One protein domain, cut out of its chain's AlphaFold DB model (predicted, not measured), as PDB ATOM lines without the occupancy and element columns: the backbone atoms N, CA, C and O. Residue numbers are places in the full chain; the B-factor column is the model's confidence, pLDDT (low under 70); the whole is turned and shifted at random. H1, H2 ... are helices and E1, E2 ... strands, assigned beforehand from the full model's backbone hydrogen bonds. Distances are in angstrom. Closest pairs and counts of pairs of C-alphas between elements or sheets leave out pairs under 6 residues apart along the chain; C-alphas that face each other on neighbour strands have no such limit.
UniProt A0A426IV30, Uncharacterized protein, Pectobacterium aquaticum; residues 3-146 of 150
ATOM      1  N   TYR A   3     241.320 142.643 141.672       69.69
ATOM      2  CA  TYR A   3     240.988 142.954 143.061       69.69
ATOM      3  C   TYR A   3     242.250 143.349 143.829       69.69
ATOM      4  O   TYR A   3     243.309 142.754 143.657       69.69
ATOM      5  N   THR A   4     242.138 144.356 144.696       72.31
ATOM      6  CA  THR A   4     243.203 144.760 145.624       72.31
ATOM      7  C   THR A   4     242.904 144.247 147.029       72.31
ATOM      8  O   THR A   4     241.744 144.031 147.379       72.31
ATOM      9  N   LYS A   5     243.943 144.139 147.868       57.66
ATOM     10  CA  LYS A   5     243.913 143.721 149.288       57.66
ATOM     11  C   LYS A   5     242.788 144.302 150.170       57.66
ATOM     12  O   LYS A   5     242.523 143.757 151.233       57.66
ATOM     13  N   GLN A   6     242.164 145.417 149.777       56.47
ATOM     14  CA  GLN A   6     241.085 146.080 150.523       56.47
ATOM     15  C   GLN A   6     239.676 145.578 150.164       56.47
ATOM     16  O   GLN A   6     238.739 145.826 150.922       56.47
ATOM     17  N   LYS A   7     239.500 144.883 149.033       63.50
ATOM     18  CA  LYS A   7     238.222 144.271 148.657       63.50
ATOM     19  C   LYS A   7     238.236 142.791 149.016       63.50
ATOM     20  O   LYS A   7     239.160 142.073 148.646       63.50
ATOM     21  N   ALA A   8     237.192 142.339 149.710       71.81
ATOM     22  CA  ALA A   8     236.974 140.916 149.929       71.81
ATOM     23  C   ALA A   8     236.835 140.205 148.573       71.81
ATOM     24  O   ALA A   8     236.112 140.676 147.690       71.81
ATOM     25  N   LEU A   9     237.552 139.093 148.418       77.06
ATOM     26  CA  LEU A   9     237.428 138.219 147.258       77.06
ATOM     27  C   LEU A   9     236.025 137.601 147.227       77.06
ATOM     28  O   LEU A   9     235.457 137.337 148.293       77.06
ATOM     29  N   PRO A  10     235.448 137.367 146.039       75.56
ATOM     30  CA  PRO A  10     234.167 136.692 145.956       75.56
ATOM     31  C   PRO A  10     234.318 135.243 146.423       75.56
ATOM     32  O   PRO A  10     235.184 134.508 145.959       75.56
ATOM     33  N   THR A  11     233.472 134.839 147.365       74.94
ATOM     34  CA  THR A  11     233.458 133.477 147.923       74.94
ATOM     35  C   THR A  11     232.227 132.685 147.511       74.94
ATOM     36  O   THR A  11     232.220 131.465 147.624       74.94
ATOM     37  N   GLN A  12     231.181 133.363 147.034       82.94
ATOM     38  CA  GLN A  12     229.917 132.745 146.653       82.94
ATOM     39  C   GLN A  12     229.702 132.879 145.151       82.94
ATOM     40  O   GLN A  12     229.903 133.946 144.565       82.94
ATOM     41  N   VAL A  13     229.315 131.770 144.532       82.56
ATOM     42  CA  VAL A  13     228.828 131.740 143.155       82.56
ATOM     43  C   VAL A  13     227.375 132.217 143.177       82.56
ATOM     44  O   VAL A  13     226.622 131.738 144.031       82.56
ATOM     45  N   PRO A  14     226.972 133.152 142.296       81.75
ATOM     46  CA  PRO A  14     225.584 133.585 142.217       81.75
ATOM     47  C   PRO A  14     224.653 132.398 141.989       81.75
ATOM     48  O   PRO A  14     224.958 131.501 141.198       81.75
ATOM     49  N   ALA A  15     223.495 132.400 142.643       86.12
ATOM     50  CA  ALA A  15     222.487 131.393 142.353       86.12
ATOM     51  C   ALA A  15     221.987 131.545 140.903       86.12
ATOM     52  O   ALA A  15     222.036 132.623 140.304       86.12
ATOM     53  N   LEU A  16     221.456 130.464 140.327       85.75
ATOM     54  CA  LEU A  16     221.033 130.458 138.922       85.75
ATOM     55  C   LEU A  16     220.020 131.574 138.608       85.75
ATOM     56  O   LEU A  16     220.143 132.259 137.600       85.75
ATOM     57  N   HIS A  17     219.067 131.811 139.512       84.19
ATOM     58  CA  HIS A  17     218.036 132.845 139.372       84.19
ATOM     59  C   HIS A  17     218.556 134.287 139.553       84.19
ATOM     60  O   HIS A  17     217.833 135.240 139.273       84.19
ATOM     61  N   GLU A  18     219.787 134.463 140.043       81.69
ATOM     62  CA  GLU A  18     220.437 135.775 140.174       81.69
ATOM     63  C   GLU A  18     221.149 136.173 138.876       81.69
ATOM     64  O   GLU A  18     221.218 137.355 138.536       81.69
ATOM     65  N   SER A  19     221.657 135.182 138.137       79.88
ATOM     66  CA  SER A  19     222.397 135.365 136.882       79.88
ATOM     67  C   SER A  19     221.533 135.185 135.633       79.88
ATOM     68  O   SER A  19     221.855 135.740 134.580       79.88
ATOM     69  N   LEU A  20     220.421 134.454 135.733       84.81
ATOM     70  CA  LEU A  20     219.534 134.120 134.621       84.81
ATOM     71  C   LEU A  20     218.059 134.281 135.014       84.81
ATOM     72  O   LEU A  20     217.678 134.100 136.168       84.81
ATOM     73  N   CYS A  21     217.221 134.614 134.036       85.62
ATOM     74  CA  CYS A  21     215.782 134.825 134.198       85.62
ATOM     75  C   CYS A  21     215.001 134.083 133.101       85.62
ATOM     76  O   CYS A  21     215.486 133.934 131.972       85.62
ATOM     77  N   LEU A  22     213.776 133.641 133.413       86.44
ATOM     78  CA  LEU A  22     212.832 133.175 132.397       86.44
ATOM     79  C   LEU A  22     212.291 134.365 131.595       86.44
ATOM     80  O   LEU A  22     211.968 135.413 132.157       86.44
ATOM     81  N   ALA A  23     212.179 134.207 130.278       83.19
ATOM     82  CA  ALA A  23     211.760 135.274 129.372       83.19
ATOM     83  C   ALA A  23     210.936 134.724 128.201       83.19
ATOM     84  O   ALA A  23     211.453 133.994 127.361       83.19
ATOM     85  N   ASN A  24     209.656 135.101 128.118       80.75
ATOM     86  CA  ASN A  24     208.741 134.630 127.065       80.75
ATOM     87  C   ASN A  24     209.090 135.163 125.667       80.75
ATOM     88  O   ASN A  24     208.683 134.588 124.663       80.75
ATOM     89  N   ASP A  25     209.825 136.269 125.607       75.31
ATOM     90  CA  ASP A  25     210.312 136.921 124.393       75.31
ATOM     91  C   ASP A  25     211.748 136.487 124.028       75.31
ATOM     92  O   ASP A  25     212.427 137.139 123.231       75.31
ATOM     93  N   SER A  26     212.237 135.399 124.632       76.56
ATOM     94  CA  SER A  26     213.478 134.721 124.258       76.56
ATOM     95  C   SER A  26     213.159 133.411 123.528       76.56
ATOM     96  O   SER A  26     212.338 132.648 124.040       76.56
ATOM     97  N   PRO A  27     213.815 133.090 122.393       75.19
ATOM     98  CA  PRO A  27     213.608 131.824 121.679       75.19
ATOM     99  C   PRO A  27     213.783 130.577 122.561       75.19
ATOM    100  O   PRO A  27     213.015 129.628 122.438       75.19
ATOM    101  N   SER A  28     214.731 130.615 123.500       75.62
ATOM    102  CA  SER A  28     214.978 129.533 124.464       75.62
ATOM    103  C   SER A  28     214.145 129.625 125.737       75.62
ATOM    104  O   SER A  28     214.147 128.712 126.562       75.62
ATOM    105  N   GLY A  29     213.449 130.740 125.949       80.62
ATOM    106  CA  GLY A  29     212.796 131.033 127.215       80.62
ATOM    107  C   GLY A  29     213.735 131.525 128.325       80.62
ATOM    108  O   GLY A  29     213.264 131.651 129.453       80.62
ATOM    109  N   VAL A  30     215.023 131.783 128.048       82.31
ATOM    110  CA  VAL A  30     216.040 132.184 129.047       82.31
ATOM    111  C   VAL A  30     216.775 133.464 128.622       82.31
ATOM    112  O   VAL A  30     217.034 133.673 127.433       82.31
ATOM    113  N   ARG A  31     217.128 134.331 129.582       82.94
ATOM    114  CA  ARG A  31     217.982 135.523 129.396       82.94
ATOM    115  C   ARG A  31     218.963 135.717 130.553       82.94
ATOM    116  O   ARG A  31     218.718 135.236 131.655       82.94
ATOM    117  N   TYR A  32     220.031 136.477 130.309       75.38
ATOM    118  CA  TYR A  32     220.971 136.901 131.351       75.38
ATOM    119  C   TYR A  32     220.393 138.028 132.184       75.38
ATOM    120  O   TYR A  32     220.060 139.076 131.635       75.38
ATOM    121  N   SER A  33     220.318 137.829 133.496       71.06
ATOM    122  CA  SER A  33     219.930 138.851 134.462       71.06
ATOM    123  C   SER A  33     221.149 139.705 134.811       71.06
ATOM    124  O   SER A  33     222.066 139.262 135.501       71.06
ATOM    125  N   VAL A  34     221.179 140.958 134.353       60.62
ATOM    126  CA  VAL A  34     222.233 141.915 134.726       60.62
ATOM    127  C   VAL A  34     221.846 142.582 136.047       60.62
ATOM    128  O   VAL A  34     221.610 143.786 136.114       60.62
ATOM    129  N   GLN A  35     221.711 141.802 137.120       52.94
ATOM    130  CA  GLN A  35     221.328 142.357 138.425       52.94
ATOM    131  C   GLN A  35     222.524 142.834 139.270       52.94
ATOM    132  O   GLN A  35     222.326 143.412 140.334       52.94
ATOM    133  N   GLY A  36     223.766 142.662 138.797       40.84
ATOM    134  CA  GLY A  36     224.965 142.897 139.614       40.84
ATOM    135  C   GLY A  36     225.833 144.119 139.289       40.84
ATOM    136  O   GLY A  36     226.571 144.563 140.163       40.84
ATOM    137  N   PHE A  37     225.802 144.682 138.073       42.38
ATOM    138  CA  PHE A  37     226.895 145.582 137.648       42.38
ATOM    139  C   PHE A  37     226.632 147.090 137.828       42.38
ATOM    140  O   PHE A  37     227.583 147.862 137.905       42.38
ATOM    141  N   LEU A  38     225.371 147.543 137.911       38.28
ATOM    142  CA  LEU A  38     225.037 148.982 137.837       38.28
ATOM    143  C   LEU A  38     224.095 149.515 138.932       38.28
ATOM    144  O   LEU A  38     223.520 150.588 138.775       38.28
ATOM    145  N   GLY A  39     223.909 148.809 140.051       33.44
ATOM    146  CA  GLY A  39     223.113 149.326 141.182       33.44
ATOM    147  C   GLY A  39     221.617 149.549 140.892       33.44
ATOM    148  O   GLY A  39     220.890 150.055 141.747       33.44
ATOM    149  N   ALA A  40     221.129 149.153 139.713       37.62
ATOM    150  CA  ALA A  40     219.718 149.184 139.370       37.62
ATOM    151  C   ALA A  40     219.020 147.950 139.961       37.62
ATOM    152  O   ALA A  40     219.340 146.815 139.623       37.62
ATOM    153  N   ARG A  41     218.016 148.168 140.818       42.00
ATOM    154  CA  ARG A  41     217.166 147.111 141.408       42.00
ATOM    155  C   ARG A  41     216.216 146.438 140.404       42.00
ATOM    156  O   ARG A  41     215.314 145.713 140.813       42.00
ATOM    157  N   ILE A  42     216.393 146.682 139.108       45.75
ATOM    158  CA  ILE A  42     215.582 146.101 138.042       45.75
ATOM    159  C   ILE A  42     216.474 145.083 137.325       45.75
ATOM    160  O   ILE A  42     217.491 145.501 136.768       45.75
ATOM    161  N   PRO A  43     216.141 143.779 137.338       50.91
ATOM    162  CA  PRO A  43     216.852 142.806 136.522       50.91
ATOM    163  C   PRO A  43     216.678 143.212 135.058       50.91
ATOM    164  O   PRO A  43     215.593 143.120 134.487       50.91
ATOM    165  N   THR A  44     217.741 143.751 134.466       52.62
ATOM    166  CA  THR A  44     217.767 144.057 133.039       52.62
ATOM    167  C   THR A  44     218.189 142.777 132.338       52.62
ATOM    168  O   THR A  44     219.345 142.371 132.397       52.62
ATOM    169  N   CYS A  45     217.205 142.073 131.779       53.91
ATOM    170  CA  CYS A  45     217.441 140.812 131.094       53.91
ATOM    171  C   CYS A  45     217.948 141.090 129.666       53.91
ATOM    172  O   CYS A  45     217.227 141.687 128.866       53.91
ATOM    173  N   VAL A  46     219.167 140.660 129.331       58.22
ATOM    174  CA  VAL A  46     219.738 140.782 127.974       58.22
ATOM    175  C   VAL A  46     219.566 139.451 127.242       58.22
ATOM    176  O   VAL A  46     219.776 138.385 127.826       58.22
ATOM    177  N   ALA A  47     219.152 139.499 125.970       55.44
ATOM    178  CA  ALA A  47     219.104 138.314 125.117       55.44
ATOM    179  C   ALA A  47     220.499 137.673 125.074       55.44
ATOM    180  O   ALA A  47     221.472 138.334 124.714       55.44
ATOM    181  N   GLY A  48     220.604 136.411 125.498       51.19
ATOM    182  CA  GLY A  48     221.872 135.692 125.446       51.19
ATOM    183  C   GLY A  48     222.328 135.532 123.999       51.19
ATOM    184  O   GLY A  48     221.512 135.230 123.129       51.19
ATOM    185  N   LEU A  49     223.619 135.744 123.740       52.16
ATOM    186  CA  LEU A  49     224.219 135.284 122.493       52.16
ATOM    187  C   LEU A  49     224.413 133.763 122.591       52.16
ATOM    188  O   LEU A  49     224.949 133.312 123.604       52.16
ATOM    189  N   PRO A  50     224.018 132.977 121.576       58.31
ATOM    190  CA  PRO A  50     224.363 131.562 121.531       58.31
ATOM    191  C   PRO A  50     225.888 131.438 121.480       58.31
ATOM    192  O   PRO A  50     226.522 131.939 120.549       58.31
ATOM    193  N   THR A  51     226.485 130.837 122.508       57.78
ATOM    194  CA  THR A  51     227.941 130.877 122.700       57.78
ATOM    195  C   THR A  51     228.684 129.771 121.961       57.78
ATOM    196  O   THR A  51     229.851 129.977 121.635       57.78
ATOM    197  N   VAL A  52     228.054 128.624 121.671       57.81
ATOM    198  CA  VAL A  52     228.801 127.453 121.168       57.81
ATOM    199  C   VAL A  52     228.035 126.621 120.140       57.81
ATOM    200  O   VAL A  52     228.575 126.319 119.076       57.81
ATOM    201  N   GLN A  53     226.774 126.271 120.407       62.41
ATOM    202  CA  GLN A  53     226.005 125.383 119.536       62.41
ATOM    203  C   GLN A  53     224.522 125.750 119.561       62.41
ATOM    204  O   GLN A  53     223.952 126.033 120.614       62.41
ATOM    205  N   THR A  54     223.903 125.768 118.383       66.31
ATOM    206  CA  THR A  54     222.474 126.039 118.213       66.31
ATOM    207  C   THR A  54     221.814 124.835 117.561       66.31
ATOM    208  O   THR A  54     222.296 124.359 116.528       66.31
ATOM    209  N   SER A  55     220.712 124.359 118.126       68.12
ATOM    210  CA  SER A  55     219.969 123.205 117.627       68.12
ATOM    211  C   SER A  55     218.466 123.446 117.725       68.12
ATOM    212  O   SER A  55     217.961 124.244 118.513       68.12
ATOM    213  N   TRP A  56     217.715 122.775 116.862       68.00
ATOM    214  CA  TRP A  56     216.277 122.706 117.048       68.00
ATOM    215  C   TRP A  56     215.970 121.686 118.143       68.00
ATOM    216  O   TRP A  56     216.601 120.623 118.145       68.00
ATOM    217  N   PRO A  57     214.997 121.958 119.027       67.69
ATOM    218  CA  PRO A  57     214.493 120.943 119.934       67.69
ATOM    219  C   PRO A  57     214.100 119.676 119.144       67.69
ATOM    220  O   PRO A  57     213.545 119.803 118.042       67.69
ATOM    221  N   PRO A  58     214.412 118.460 119.640       69.31
ATOM    222  CA  PRO A  58     214.278 117.224 118.858       69.31
ATOM    223  C   PRO A  58     212.869 116.970 118.306       69.31
ATOM    224  O   PRO A  58     212.713 116.385 117.238       69.31
ATOM    225  N   ASP A  59     211.849 117.431 119.025       74.19
ATOM    226  CA  ASP A  59     210.426 117.308 118.710       74.19
ATOM    227  C   ASP A  59     209.967 118.207 117.552       74.19
ATOM    228  O   ASP A  59     208.983 117.891 116.882       74.19
ATOM    229  N   VAL A  60     210.689 119.295 117.274       71.00
ATOM    230  CA  VAL A  60     210.341 120.251 116.209       71.00
ATOM    231  C   VAL A  60     211.391 120.341 115.100       71.00
ATOM    232  O   VAL A  60     211.150 120.972 114.071       71.00
ATOM    233  N   ALA A  61     212.539 119.680 115.267       71.31
ATOM    234  CA  ALA A  61     213.675 119.758 114.352       71.31
ATOM    235  C   ALA A  61     213.325 119.435 112.891       71.31
ATOM    236  O   ALA A  61     213.743 120.159 111.989       71.31
ATOM    237  N   GLU A  62     212.520 118.398 112.648       76.00
ATOM    238  CA  GLU A  62     212.104 118.027 111.288       76.00
ATOM    239  C   GLU A  62     211.112 119.027 110.677       76.00
ATOM    240  O   GLU A  62     211.172 119.303 109.481       76.00
ATOM    241  N   ALA A  63     210.244 119.643 111.486       77.31
ATOM    242  CA  ALA A  63     209.261 120.616 111.002       77.31
ATOM    243  C   ALA A  63     209.907 121.935 110.542       77.31
ATOM    244  O   ALA A  63     209.405 122.595 109.628       77.31
ATOM    245  N   PHE A  64     211.034 122.312 111.152       69.88
ATOM    246  CA  PHE A  64     211.751 123.559 110.872       69.88
ATOM    247  C   PHE A  64     213.044 123.359 110.067       69.88
ATOM    248  O   PHE A  64     213.786 124.315 109.816       69.88
ATOM    249  N   ARG A  65     213.304 122.132 109.600       67.88
ATOM    250  CA  ARG A  65     214.473 121.792 108.786       67.88
ATOM    251  C   ARG A  65     214.501 122.628 107.499       67.88
ATOM    252  O   ARG A  65     213.593 122.558 106.679       67.88
ATOM    253  N   GLY A  66     215.564 123.412 107.315       64.06
ATOM    254  CA  GLY A  66     215.762 124.247 106.120       64.06
ATOM    255  C   GLY A  66     215.050 125.606 106.132       64.06
ATOM    256  O   GLY A  66     215.100 126.313 105.128       64.06
ATOM    257  N   GLN A  67     214.412 125.998 107.240       68.06
ATOM    258  CA  GLN A  67     213.854 127.345 107.404       68.06
ATOM    259  C   GLN A  67     214.919 128.328 107.928       68.06
ATOM    260  O   GLN A  67     215.804 127.945 108.685       68.06
ATOM    261  N   PHE A  68     214.806 129.616 107.577       56.47
ATOM    262  CA  PHE A  68     215.675 130.703 108.075       56.47
ATOM    263  C   PHE A  68     215.290 131.202 109.483       56.47
ATOM    264  O   PHE A  68     215.604 132.332 109.857       56.47
ATOM    265  N   LEU A  69     214.565 130.395 110.256       62.06
ATOM    266  CA  LEU A  69     214.260 130.708 111.648       62.06
ATOM    267  C   LEU A  69     215.483 130.374 112.518       62.06
ATOM    268  O   LEU A  69     216.203 129.416 112.243       62.06
ATOM    269  N   HIS A  70     215.752 131.174 113.551       60.97
ATOM    270  CA  HIS A  70     216.821 130.859 114.500       60.97
ATOM    271  C   HIS A  70     216.441 129.629 115.343       60.97
ATOM    272  O   HIS A  70     215.272 129.510 115.720       60.97
ATOM    273  N   PRO A  71     217.399 128.746 115.676       63.69
ATOM    274  CA  PRO A  71     217.127 127.578 116.510       63.69
ATOM    275  C   PRO A  71     216.570 127.984 117.882       63.69
ATOM    276  O   PRO A  71     217.048 128.945 118.486       63.69
ATOM    277  N   LEU A  72     215.545 127.267 118.356       66.44
ATOM    278  CA  LEU A  72     214.911 127.530 119.659       66.44
ATOM    279  C   LEU A  72     215.770 127.068 120.839       66.44
ATOM    280  O   LEU A  72     215.568 127.556 121.947       66.44
ATOM    281  N   ASP A  73     216.703 126.143 120.617       70.44
ATOM    282  CA  ASP A  73     217.591 125.635 121.656       70.44
ATOM    283  C   ASP A  73     219.046 125.985 121.335       70.44
ATOM    284  O   ASP A  73     219.503 125.962 120.187       70.44
ATOM    285  N   TYR A  74     219.772 126.386 122.364       76.88
ATOM    286  CA  TYR A  74     221.174 126.764 122.263       76.88
ATOM    287  C   TYR A  74     221.844 126.599 123.616       76.88
ATOM    288  O   TYR A  74     221.179 126.518 124.645       76.88
ATOM    289  N   GLU A  75     223.169 126.560 123.628       82.75
ATOM    290  CA  GLU A  75     223.901 126.515 124.888       82.75
ATOM    291  C   GLU A  75     223.999 127.895 125.543       82.75
ATOM    292  O   GLU A  75     224.285 128.902 124.891       82.75
ATOM    293  N   VAL A  76     223.782 127.927 126.854       80.94
ATOM    294  CA  VAL A  76     223.946 129.101 127.711       80.94
ATOM    295  C   VAL A  76     225.117 128.888 128.656       80.94
ATOM    296  O   VAL A  76     225.289 127.816 129.231       80.94
ATOM    297  N   SER A  77     225.922 129.929 128.841       83.88
ATOM    298  CA  SER A  77     226.998 129.926 129.829       83.88
ATOM    299  C   SER A  77     226.437 130.207 131.221       83.88
ATOM    300  O   SER A  77     225.798 131.242 131.429       83.88
ATOM    301  N   VAL A  78     226.708 129.309 132.161       85.12
ATOM    302  CA  VAL A  78     226.346 129.392 133.578       85.12
ATOM    303  C   VAL A  78     227.629 129.513 134.390       85.12
ATOM    304  O   VAL A  78     228.602 128.806 134.137       85.12
ATOM    305  N   GLN A  79     227.644 130.414 135.371       87.62
ATOM    306  CA  GLN A  79     228.772 130.520 136.285       87.62
ATOM    307  C   GLN A  79     228.737 129.379 137.306       87.62
ATOM    308  O   GLN A  79     227.771 129.258 138.055       87.62
ATOM    309  N   THR A  80     229.802 128.579 137.363       88.44
ATOM    310  CA  THR A  80     229.935 127.440 138.292       88.44
ATOM    311  C   THR A  80     230.973 127.684 139.382       88.44
ATOM    312  O   THR A  80     230.987 126.986 140.396       88.44
ATOM    313  N   GLY A  81     231.808 128.714 139.228       87.38
ATOM    314  CA  GLY A  81     232.885 128.997 140.168       87.38
ATOM    315  C   GLY A  81     233.547 130.357 139.979       87.38
ATOM    316  O   GLY A  81     233.117 131.199 139.185       87.38
ATOM    317  N   TRP A  82     234.629 130.538 140.729       86.94
ATOM    318  CA  TRP A  82     235.571 131.639 140.595       86.94
ATOM    319  C   TRP A  82     236.971 131.054 140.430       86.94
ATOM    320  O   TRP A  82     237.395 130.235 141.242       86.94
ATOM    321  N   ASP A  83     237.674 131.489 139.394       87.00
ATOM    322  CA  ASP A  83     239.110 131.310 139.245       87.00
ATOM    323  C   ASP A  83     239.799 132.515 139.884       87.00
ATOM    324  O   ASP A  83     239.578 133.659 139.471       87.00
ATOM    325  N   ILE A  84     240.548 132.271 140.957       88.50
ATOM    326  CA  ILE A  84     241.164 133.310 141.779       88.50
ATOM    327  C   ILE A  84     242.655 133.026 141.869       88.50
ATOM    328  O   ILE A  84     243.075 132.060 142.509       88.50
ATOM    329  N   GLN A  85     243.452 133.914 141.287       88.25
ATOM    330  CA  GLN A  85     244.901 133.796 141.262       88.25
ATOM    331  C   GLN A  85     245.558 135.055 141.835       88.25
ATOM    332  O   GLN A  85     245.250 136.172 141.423       88.25
ATOM    333  N   GLU A  86     246.488 134.894 142.780       86.88
ATOM    334  CA  GLU A  86     247.331 136.009 143.228       86.88
ATOM    335  C   GLU A  86     248.384 136.309 142.156       86.88
ATOM    336  O   GLU A  86     249.146 135.426 141.760       86.88
ATOM    337  N   ILE A  87     248.434 137.559 141.694       88.69
ATOM    338  CA  ILE A  87     249.352 138.009 140.633       88.69
ATOM    339  C   ILE A  87     250.471 138.927 141.161       88.69
ATOM    340  O   ILE A  87     251.229 139.494 140.377       88.69
ATOM    341  N   GLY A  88     250.604 139.042 142.488       82.88
ATOM    342  CA  GLY A  88     251.660 139.790 143.180       82.88
ATOM    343  C   GLY A  88     251.160 141.043 143.906       82.88
ATOM    344  O   GLY A  88     250.096 141.567 143.610       82.88
ATOM    345  N   GLU A  89     251.922 141.517 144.898       83.94
ATOM    346  CA  GLU A  89     251.657 142.766 145.649       83.94
ATOM    347  C   GLU A  89     250.256 142.867 146.303       83.94
ATOM    348  O   GLU A  89     249.769 143.955 146.616       83.94
ATOM    349  N   GLY A  90     249.594 141.733 146.571       79.50
ATOM    350  CA  GLY A  90     248.215 141.710 147.073       79.50
ATOM    351  C   GLY A  90     247.161 142.082 146.020       79.50
ATOM    352  O   GLY A  90     246.063 142.516 146.395       79.50
ATOM    353  N   LEU A  91     247.500 141.940 144.735       84.38
ATOM    354  CA  LEU A  91     246.581 141.947 143.602       84.38
ATOM    355  C   LEU A  91     246.142 140.522 143.269       84.38
ATOM    356  O   LEU A  91     246.949 139.592 143.212       84.38
ATOM    357  N   TRP A  92     244.854 140.390 142.990       83.31
ATOM    358  CA  TRP A  92     244.221 139.135 142.618       83.31
ATOM    359  C   TRP A  92     243.573 139.292 141.253       83.31
ATOM    360  O   TRP A  92     242.817 140.248 141.038       83.31
ATOM    361  N   ASP A  93     243.851 138.359 140.350       83.62
ATOM    362  CA  ASP A  93     243.030 138.172 139.166       83.62
ATOM    363  C   ASP A  93     241.883 137.224 139.504       83.62
ATOM    364  O   ASP A  93     242.084 136.126 140.020       83.62
ATOM    365  N   VAL A  94     240.668 137.709 139.279       82.81
ATOM    366  CA  VAL A  94     239.426 137.034 139.645       82.81
ATOM    367  C   VAL A  94     238.553 136.929 138.410       82.81
ATOM    368  O   VAL A  94     238.009 137.939 137.946       82.81
ATOM    369  N   ASN A  95     238.401 135.722 137.883       83.00
ATOM    370  CA  ASN A  95     237.613 135.452 136.687       83.00
ATOM    371  C   ASN A  95     236.490 134.458 137.014       83.00
ATOM    372  O   ASN A  95     236.699 133.524 137.784       83.00
ATOM    373  N   PRO A  96     235.269 134.646 136.488       83.00
ATOM    374  CA  PRO A  96     234.216 133.656 136.667       83.00
ATOM    375  C   PRO A  96     234.567 132.387 135.883       83.00
ATOM    376  O   PRO A  96     234.939 132.462 134.711       83.00
ATOM    377  N   LEU A  97     234.402 131.226 136.514       85.62
ATOM    378  CA  LEU A  97     234.407 129.949 135.802       85.62
ATOM    379  C   LEU A  97     233.026 129.756 135.181       85.62
ATOM    380  O   LEU A  97     232.020 129.767 135.896       85.62
ATOM    381  N   LEU A  98     232.988 129.642 133.853       85.56
ATOM    382  CA  LEU A  98     231.767 129.488 133.072       85.56
ATOM    383  C   LEU A  98     231.742 128.106 132.423       85.56
ATOM    384  O   LEU A  98     232.682 127.734 131.722       85.56
ATOM    385  N   GLU A  99     230.638 127.392 132.602       87.06
ATOM    386  CA  GLU A  99     230.337 126.140 131.906       87.06
ATOM    387  C   GLU A  99     229.123 126.333 130.999       87.06
ATOM    388  O   GLU A  99     228.266 127.179 131.265       87.06
ATOM    389  N   THR A 100     229.057 125.587 129.899       85.06
ATOM    390  CA  THR A 100     227.949 125.666 128.944       85.06
ATOM    391  C   THR A 100     226.952 124.543 129.173       85.06
ATOM    392  O   THR A 100     227.326 123.385 129.341       85.06
ATOM    393  N   PHE A 101     225.670 124.899 129.182       85.88
ATOM    394  CA  PHE A 101     224.559 123.969 129.374       85.88
ATOM    395  C   PHE A 101     223.484 124.204 128.312       85.88
ATOM    396  O   PHE A 101     223.287 125.353 127.905       85.88
ATOM    397  N   PRO A 102     222.730 123.172 127.897       85.88
ATOM    398  CA  PRO A 102     221.561 123.359 127.043       85.88
ATOM    399  C   PRO A 102     220.550 124.320 127.683       85.88
ATOM    400  O   PRO A 102     220.189 124.172 128.858       85.88
ATOM    401  N   ALA A 103     220.047 125.297 126.926       83.69
ATOM    402  CA  ALA A 103     219.092 126.269 127.452       83.69
ATOM    403  C   ALA A 103     217.796 125.604 127.929       83.69
ATOM    404  O   ALA A 103     217.197 126.078 128.896       83.69
ATOM    405  N   ALA A 104     217.388 124.490 127.317       84.06
ATOM    406  CA  ALA A 104     216.276 123.673 127.800       84.06
ATOM    407  C   ALA A 104     216.463 123.186 129.252       84.06
ATOM    408  O   ALA A 104     215.530 123.286 130.057       84.06
ATOM    409  N   GLU A 105     217.659 122.711 129.612       88.62
ATOM    410  CA  GLU A 105     217.972 122.240 130.969       88.62
ATOM    411  C   GLU A 105     217.977 123.399 131.963       88.62
ATOM    412  O   GLU A 105     217.335 123.340 133.015       88.62
ATOM    413  N   VAL A 106     218.622 124.504 131.591       89.19
ATOM    414  CA  VAL A 106     218.667 125.714 132.417       89.19
ATOM    415  C   VAL A 106     217.273 126.300 132.629       89.19
ATOM    416  O   VAL A 106     216.920 126.689 133.743       89.19
ATOM    417  N   ARG A 107     216.429 126.305 131.594       89.56
ATOM    418  CA  ARG A 107     215.025 126.712 131.692       89.56
ATOM    419  C   ARG A 107     214.250 125.821 132.659       89.56
ATOM    420  O   ARG A 107     213.444 126.335 133.434       89.56
ATOM    421  N   ALA A 108     214.447 124.505 132.597       90.69
ATOM    422  CA  ALA A 108     213.790 123.569 133.505       90.69
ATOM    423  C   ALA A 108     214.214 123.816 134.963       90.69
ATOM    424  O   ALA A 108     213.351 123.895 135.839       90.69
ATOM    425  N   ALA A 109     215.509 124.032 135.204       92.69
ATOM    426  CA  ALA A 109     216.037 124.373 136.524       92.69
ATOM    427  C   ALA A 109     215.472 125.705 137.052       92.69
ATOM    428  O   ALA A 109     215.019 125.774 138.193       92.69
ATOM    429  N   LEU A 110     215.419 126.750 136.220       90.94
ATOM    430  CA  LEU A 110     214.830 128.041 136.599       90.94
ATOM    431  C   LEU A 110     213.340 127.920 136.954       90.94
ATOM    432  O   LEU A 110     212.913 128.462 137.970       90.94
ATOM    433  N   LYS A 111     212.559 127.160 136.173       92.69
ATOM    434  CA  LYS A 111     211.145 126.884 136.489       92.69
ATOM    435  C   LYS A 111     210.985 126.170 137.828       92.69
ATOM    436  O   LYS A 111     210.076 126.493 138.585       92.69
ATOM    437  N   HIS A 112     211.856 125.206 138.119       94.00
ATOM    438  CA  HIS A 112     211.840 124.510 139.402       94.00
ATOM    439  C   HIS A 112     212.076 125.480 140.567       94.00
ATOM    440  O   HIS A 112     211.314 125.471 141.529       94.00
ATOM    441  N   LEU A 113     213.065 126.371 140.448       91.44
ATOM    442  CA  LEU A 113     213.353 127.386 141.469       91.44
ATOM    443  C   LEU A 113     212.192 128.380 141.666       91.44
ATOM    444  O   LEU A 113     211.905 128.771 142.799       91.44
ATOM    445  N   GLU A 114     211.504 128.789 140.592       89.81
ATOM    446  CA  GLU A 114     210.303 129.632 140.697       89.81
ATOM    447  C   GLU A 114     209.167 128.922 141.443       89.81
ATOM    448  O   GLU A 114     208.561 129.517 142.338       89.81
ATOM    449  N   LEU A 115     208.927 127.643 141.137       94.00
ATOM    450  CA  LEU A 115     207.914 126.831 141.816       94.00
ATOM    451  C   LEU A 115     208.235 126.636 143.299       94.00
ATOM    452  O   LEU A 115     207.355 126.796 144.144       94.00
ATOM    453  N   GLU A 116     209.486 126.333 143.647       94.31
ATOM    454  CA  GLU A 116     209.906 126.211 145.049       94.31
ATOM    455  C   GLU A 116     209.674 127.512 145.820       94.31
ATOM    456  O   GLU A 116     209.176 127.492 146.951       94.31
ATOM    457  N   ARG A 117     209.987 128.657 145.203       90.00
ATOM    458  CA  ARG A 117     209.738 129.970 145.799       90.00
ATOM    459  C   ARG A 117     208.245 130.227 145.993       90.00
ATOM    460  O   ARG A 117     207.854 130.734 147.046       90.00
ATOM    461  N   GLU A 118     207.416 129.891 145.011       93.56
ATOM    462  CA  GLU A 118     205.962 130.028 145.102       93.56
ATOM    463  C   GLU A 118     205.384 129.156 146.224       93.56
ATOM    464  O   GLU A 118     204.639 129.661 147.068       93.56
ATOM    465  N   ILE A 119     205.801 127.889 146.306       95.75
ATOM    466  CA  ILE A 119     205.410 126.972 147.384       95.75
ATOM    467  C   ILE A 119     205.777 127.568 148.743       95.75
ATOM    468  O   ILE A 119     204.919 127.659 149.616       95.75
ATOM    469  N   GLN A 120     207.013 128.043 148.923       94.75
ATOM    470  CA  GLN A 120     207.444 128.652 150.186       94.75
ATOM    471  C   GLN A 120     206.597 129.870 150.580       94.75
ATOM    472  O   GLN A 120     206.282 130.050 151.761       94.75
ATOM    473  N   LEU A 121     206.229 130.716 149.616       94.88
ATOM    474  CA  LEU A 121     205.379 131.881 149.867       94.88
ATOM    475  C   LEU A 121     203.966 131.462 150.279       94.88
ATOM    476  O   LEU A 121     203.453 131.961 151.282       94.88
ATOM    477  N   LEU A 122     203.362 130.523 149.550       96.12
ATOM    478  CA  LEU A 122     202.029 130.006 149.858       96.12
ATOM    479  C   LEU A 122     201.999 129.303 151.219       96.12
ATOM    480  O   LEU A 122     201.086 129.546 152.007       96.12
ATOM    481  N   THR A 123     203.017 128.503 151.545       95.19
ATOM    482  CA  THR A 123     203.149 127.854 152.856       95.19
ATOM    483  C   THR A 123     203.165 128.885 153.982       95.19
ATOM    484  O   THR A 123     202.392 128.750 154.930       95.19
ATOM    485  N   ARG A 124     203.953 129.961 153.850       93.75
ATOM    486  CA  ARG A 124     204.003 131.040 154.855       93.75
ATOM    487  C   ARG A 124     202.662 131.750 155.033       93.75
ATOM    488  O   ARG A 124     202.303 132.084 156.158       93.75
ATOM    489  N   ILE A 125     201.927 131.989 153.945       94.38
ATOM    490  CA  ILE A 125     200.591 132.604 154.007       94.38
ATOM    491  C   ILE A 125     199.629 131.688 154.773       94.38
ATOM    492  O   ILE A 125     198.968 132.130 155.711       94.38
ATOM    493  N   VAL A 126     199.605 130.397 154.431       93.94
ATOM    494  CA  VAL A 126     198.739 129.405 155.086       93.94
ATOM    495  C   VAL A 126     199.072 129.255 156.575       93.94
ATOM    496  O   VAL A 126     198.165 129.125 157.401       93.94
ATOM    497  N   GLU A 127     200.352 129.269 156.942       93.25
ATOM    498  CA  GLU A 127     200.792 129.227 158.342       93.25
ATOM    499  C   GLU A 127     200.361 130.480 159.113       93.25
ATOM    500  O   GLU A 127     199.773 130.364 160.192       93.25
ATOM    501  N   ALA A 128     200.551 131.668 158.533       90.38
ATOM    502  CA  ALA A 128     200.133 132.927 159.144       90.38
ATOM    503  C   ALA A 128     198.609 132.991 159.369       90.38
ATOM    504  O   ALA A 128     198.158 133.447 160.424       90.38
ATOM    505  N   ASP A 129     197.810 132.497 158.420       88.69
ATOM    506  CA  ASP A 129     196.351 132.443 158.554       88.69
ATOM    507  C   ASP A 129     195.913 131.492 159.676       88.69
ATOM    508  O   ASP A 129     195.048 131.843 160.487       88.69
ATOM    509  N   LYS A 130     196.550 130.317 159.793       86.06
ATOM    510  CA  LYS A 130     196.289 129.373 160.895       86.06
ATOM    511  C   LYS A 130     196.580 129.997 162.258       86.06
ATOM    512  O   LYS A 130     195.765 129.870 163.173       86.06
ATOM    513  N   GLU A 131     197.695 130.712 162.393       84.50
ATOM    514  CA  GLU A 131     198.032 131.412 163.636       84.50
ATOM    515  C   GLU A 131     197.022 132.514 163.982       84.50
ATOM    516  O   GLU A 131     196.686 132.712 165.155       84.50
ATOM    517  N   GLN A 132     196.515 133.247 162.987       78.44
ATOM    518  CA  GLN A 132     195.510 134.287 163.217       78.44
ATOM    519  C   GLN A 132     194.158 133.712 163.645       78.44
ATOM    520  O   GLN A 132     193.504 134.296 164.517       78.44
ATOM    521  N   VAL A 133     193.740 132.582 163.068       78.00
ATOM    522  CA  VAL A 133     192.520 131.868 163.481       78.00
ATOM    523  C   VAL A 133     192.658 131.388 164.927       78.00
ATOM    524  O   VAL A 133     191.825 131.741 165.760       78.00
ATOM    525  N   GLN A 134     193.773 130.738 165.273       71.00
ATOM    526  CA  GLN A 134     194.040 130.302 166.650       71.00
ATOM    527  C   GLN A 134     194.041 131.472 167.648       71.00
ATOM    528  O   GLN A 134     193.428 131.385 168.713       71.00
ATOM    529  N   LYS A 135     194.659 132.613 167.307       71.06
ATOM    530  CA  LYS A 135     194.645 133.817 168.164       71.06
ATOM    531  C   LYS A 135     193.236 134.393 168.350       71.06
ATOM    532  O   LYS A 135     192.920 134.885 169.436       71.06
ATOM    533  N   LYS A 136     192.382 134.353 167.320       69.62
ATOM    534  CA  LYS A 136     190.977 134.798 167.410       69.62
ATOM    535  C   LYS A 136     190.144 133.860 168.279       69.62
ATOM    536  O   LYS A 136     189.372 134.352 169.104       69.62
ATOM    537  N   ASP A 137     190.345 132.554 168.151       63.44
ATOM    538  CA  ASP A 137     189.636 131.554 168.952       63.44
ATOM    539  C   ASP A 137     190.014 131.650 170.435       63.44
ATOM    540  O   ASP A 137     189.131 131.746 171.290       63.44
ATOM    541  N   VAL A 138     191.306 131.785 170.754       64.69
ATOM    542  CA  VAL A 138     191.777 132.004 172.137       64.69
ATOM    543  C   VAL A 138     191.189 133.290 172.739       64.69
ATOM    544  O   VAL A 138     190.739 133.295 173.886       64.69
ATOM    545  N   LYS A 139     191.114 134.379 171.962       57.38
ATOM    546  CA  LYS A 139     190.541 135.660 172.414       57.38
ATOM    547  C   LYS A 139     189.017 135.609 172.594       57.38
ATOM    548  O   LYS A 139     188.466 136.360 173.400       57.38
ATOM    549  N   LYS A 140     188.319 134.752 171.845       61.50
ATOM    550  CA  LYS A 140     186.873 134.527 171.993       61.50
ATOM    551  C   LYS A 140     186.570 133.732 173.263       61.50
ATOM    552  O   LYS A 140     185.669 134.113 174.005       61.50
ATOM    553  N   VAL A 141     187.366 132.697 173.544       61.03
ATOM    554  CA  VAL A 141     187.257 131.892 174.771       61.03
ATOM    555  C   VAL A 141     187.573 132.730 176.017       61.03
ATOM    556  O   VAL A 141     186.834 132.670 176.997       61.03
ATOM    557  N   SER A 142     188.598 133.591 175.975       60.09
ATOM    558  CA  SER A 142     188.937 134.452 177.119       60.09
ATOM    559  C   SER A 142     187.871 135.514 177.425       60.09
ATOM    560  O   SER A 142     187.655 135.839 178.590       60.09
ATOM    561  N   ARG A 143     187.174 136.043 176.406       61.12
ATOM    562  CA  ARG A 143     186.037 136.963 176.603       61.12
ATOM    563  C   ARG A 143     184.818 136.273 177.209       61.12
ATOM    564  O   ARG A 143     184.148 136.885 178.031       61.12
ATOM    565  N   PHE A 144     184.553 135.023 176.830       57.84
ATOM    566  CA  PHE A 144     183.434 134.248 177.371       57.84
ATOM    567  C   PHE A 144     183.609 133.936 178.866       57.84
ATOM    568  O   PHE A 144     182.657 134.051 179.630       57.84
ATOM    569  N   ASN A 145     184.831 133.628 179.308       59.09
ATOM    570  CA  ASN A 145     185.109 133.306 180.714       59.09
ATOM    571  C   ASN A 145     185.187 134.533 181.644       59.09
ATOM    572  O   ASN A 145     185.220 134.368 182.859       59.09
ATOM    573  N   GLY A 146     185.221 135.756 181.102       55.09
ATOM    574  CA  GLY A 146     185.274 137.003 181.877       55.09
ATOM    575  C   GLY A 146     183.915 137.655 182.160       55.09
ATOM    576  O   GLY A 146     183.888 138.702 182.794       55.09
TER     577      GLY A 146
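AT A GLANCE: This is residues 3 to 146 of the 150 residues of an uncharacterized protein of Pectobacterium aquaticum (UniProt A0A426IV30). What does the model look like? A long hairpin of two strands, E3 and E4, and one long helix, H2, make an L, with the small hairpin E1 and E2 and the short helix H1 in its inner corner; most of H2, from residue 115 on, sticks out as a bare arm. What is it built of? The printed part has 144 residues, with two named helices and four named strands in the order H1, E1, E2, E3, E4, H2, of mixed class, and two antiparallel sheets, E1 - E2 and E3 - E4. How compact is it? It is extended, with a radius of gyration of the C-alphas of 23.7 A and spans of 78 by 59 by 23 A.

IN THESE COORDINATES: What comes first along the printed part? Residues 3 to 15 hold no named element; H1 is residues 16 to 19, beginning at C-alpha 16 at (221.033, 130.458, 138.922). E1 is residues 20 to 22 and E2 residues 30 to 33. What follows? E3, residues 73 to 88, is 42.7 A long and ends at C-alpha 88 at (251.660, 139.790, 143.180). E4, residues 91 to 102, is 35.3 A long. H2, residues 103 to 144, is 61.9 A long and ends at C-alpha 144 at (183.434, 134.248, 177.371).

HOW THE PARTS SIT: How do the strands pair? E3 and E4 are an antiparallel hairpin at 163 degrees, with N 83 and O 95 at 2.8 A and N 93 and O 85 at 2.8 A, within hydrogen-bond range. E1 and E2 are an antiparallel hairpin at 136 degrees, with N 21 and O 31 at 2.9 A. What comes close to H2? H1 and H2 only just touch, with 3 pairs of C-alphas within 8 A, made by residues 110 to 113 of H2 alone; the closest C-alphas are those of His 17 and Leu 110, 6.4 A apart. The closest C-alphas of E3 and H2 are those of Glu 75 and Ala 103, at 5.5 A, and those of E1 and H2 are Leu 22 and Arg 107, at 6.9 A. What stays apart? E1 and E4 are apart, as are E2 and E4. How are the helix backbones? In H2 every O i to N i+4 pair is within hydrogen-bond range, while H1 is too short for such a pair.

THE WHOLE: How large is it? The two C-alphas farthest apart, those of Gly 66 and Gly 146, are 82.7 A apart. Is there a cut or a long link? The printed part has no cut, and the link from E2 to E3, 39 residues, is long. Where is confidence low? The mean pLDDT of the printed part is 75.3; 49 residues are under 70, among them residues 34 to 58, 64 to 72 and 136 to 146.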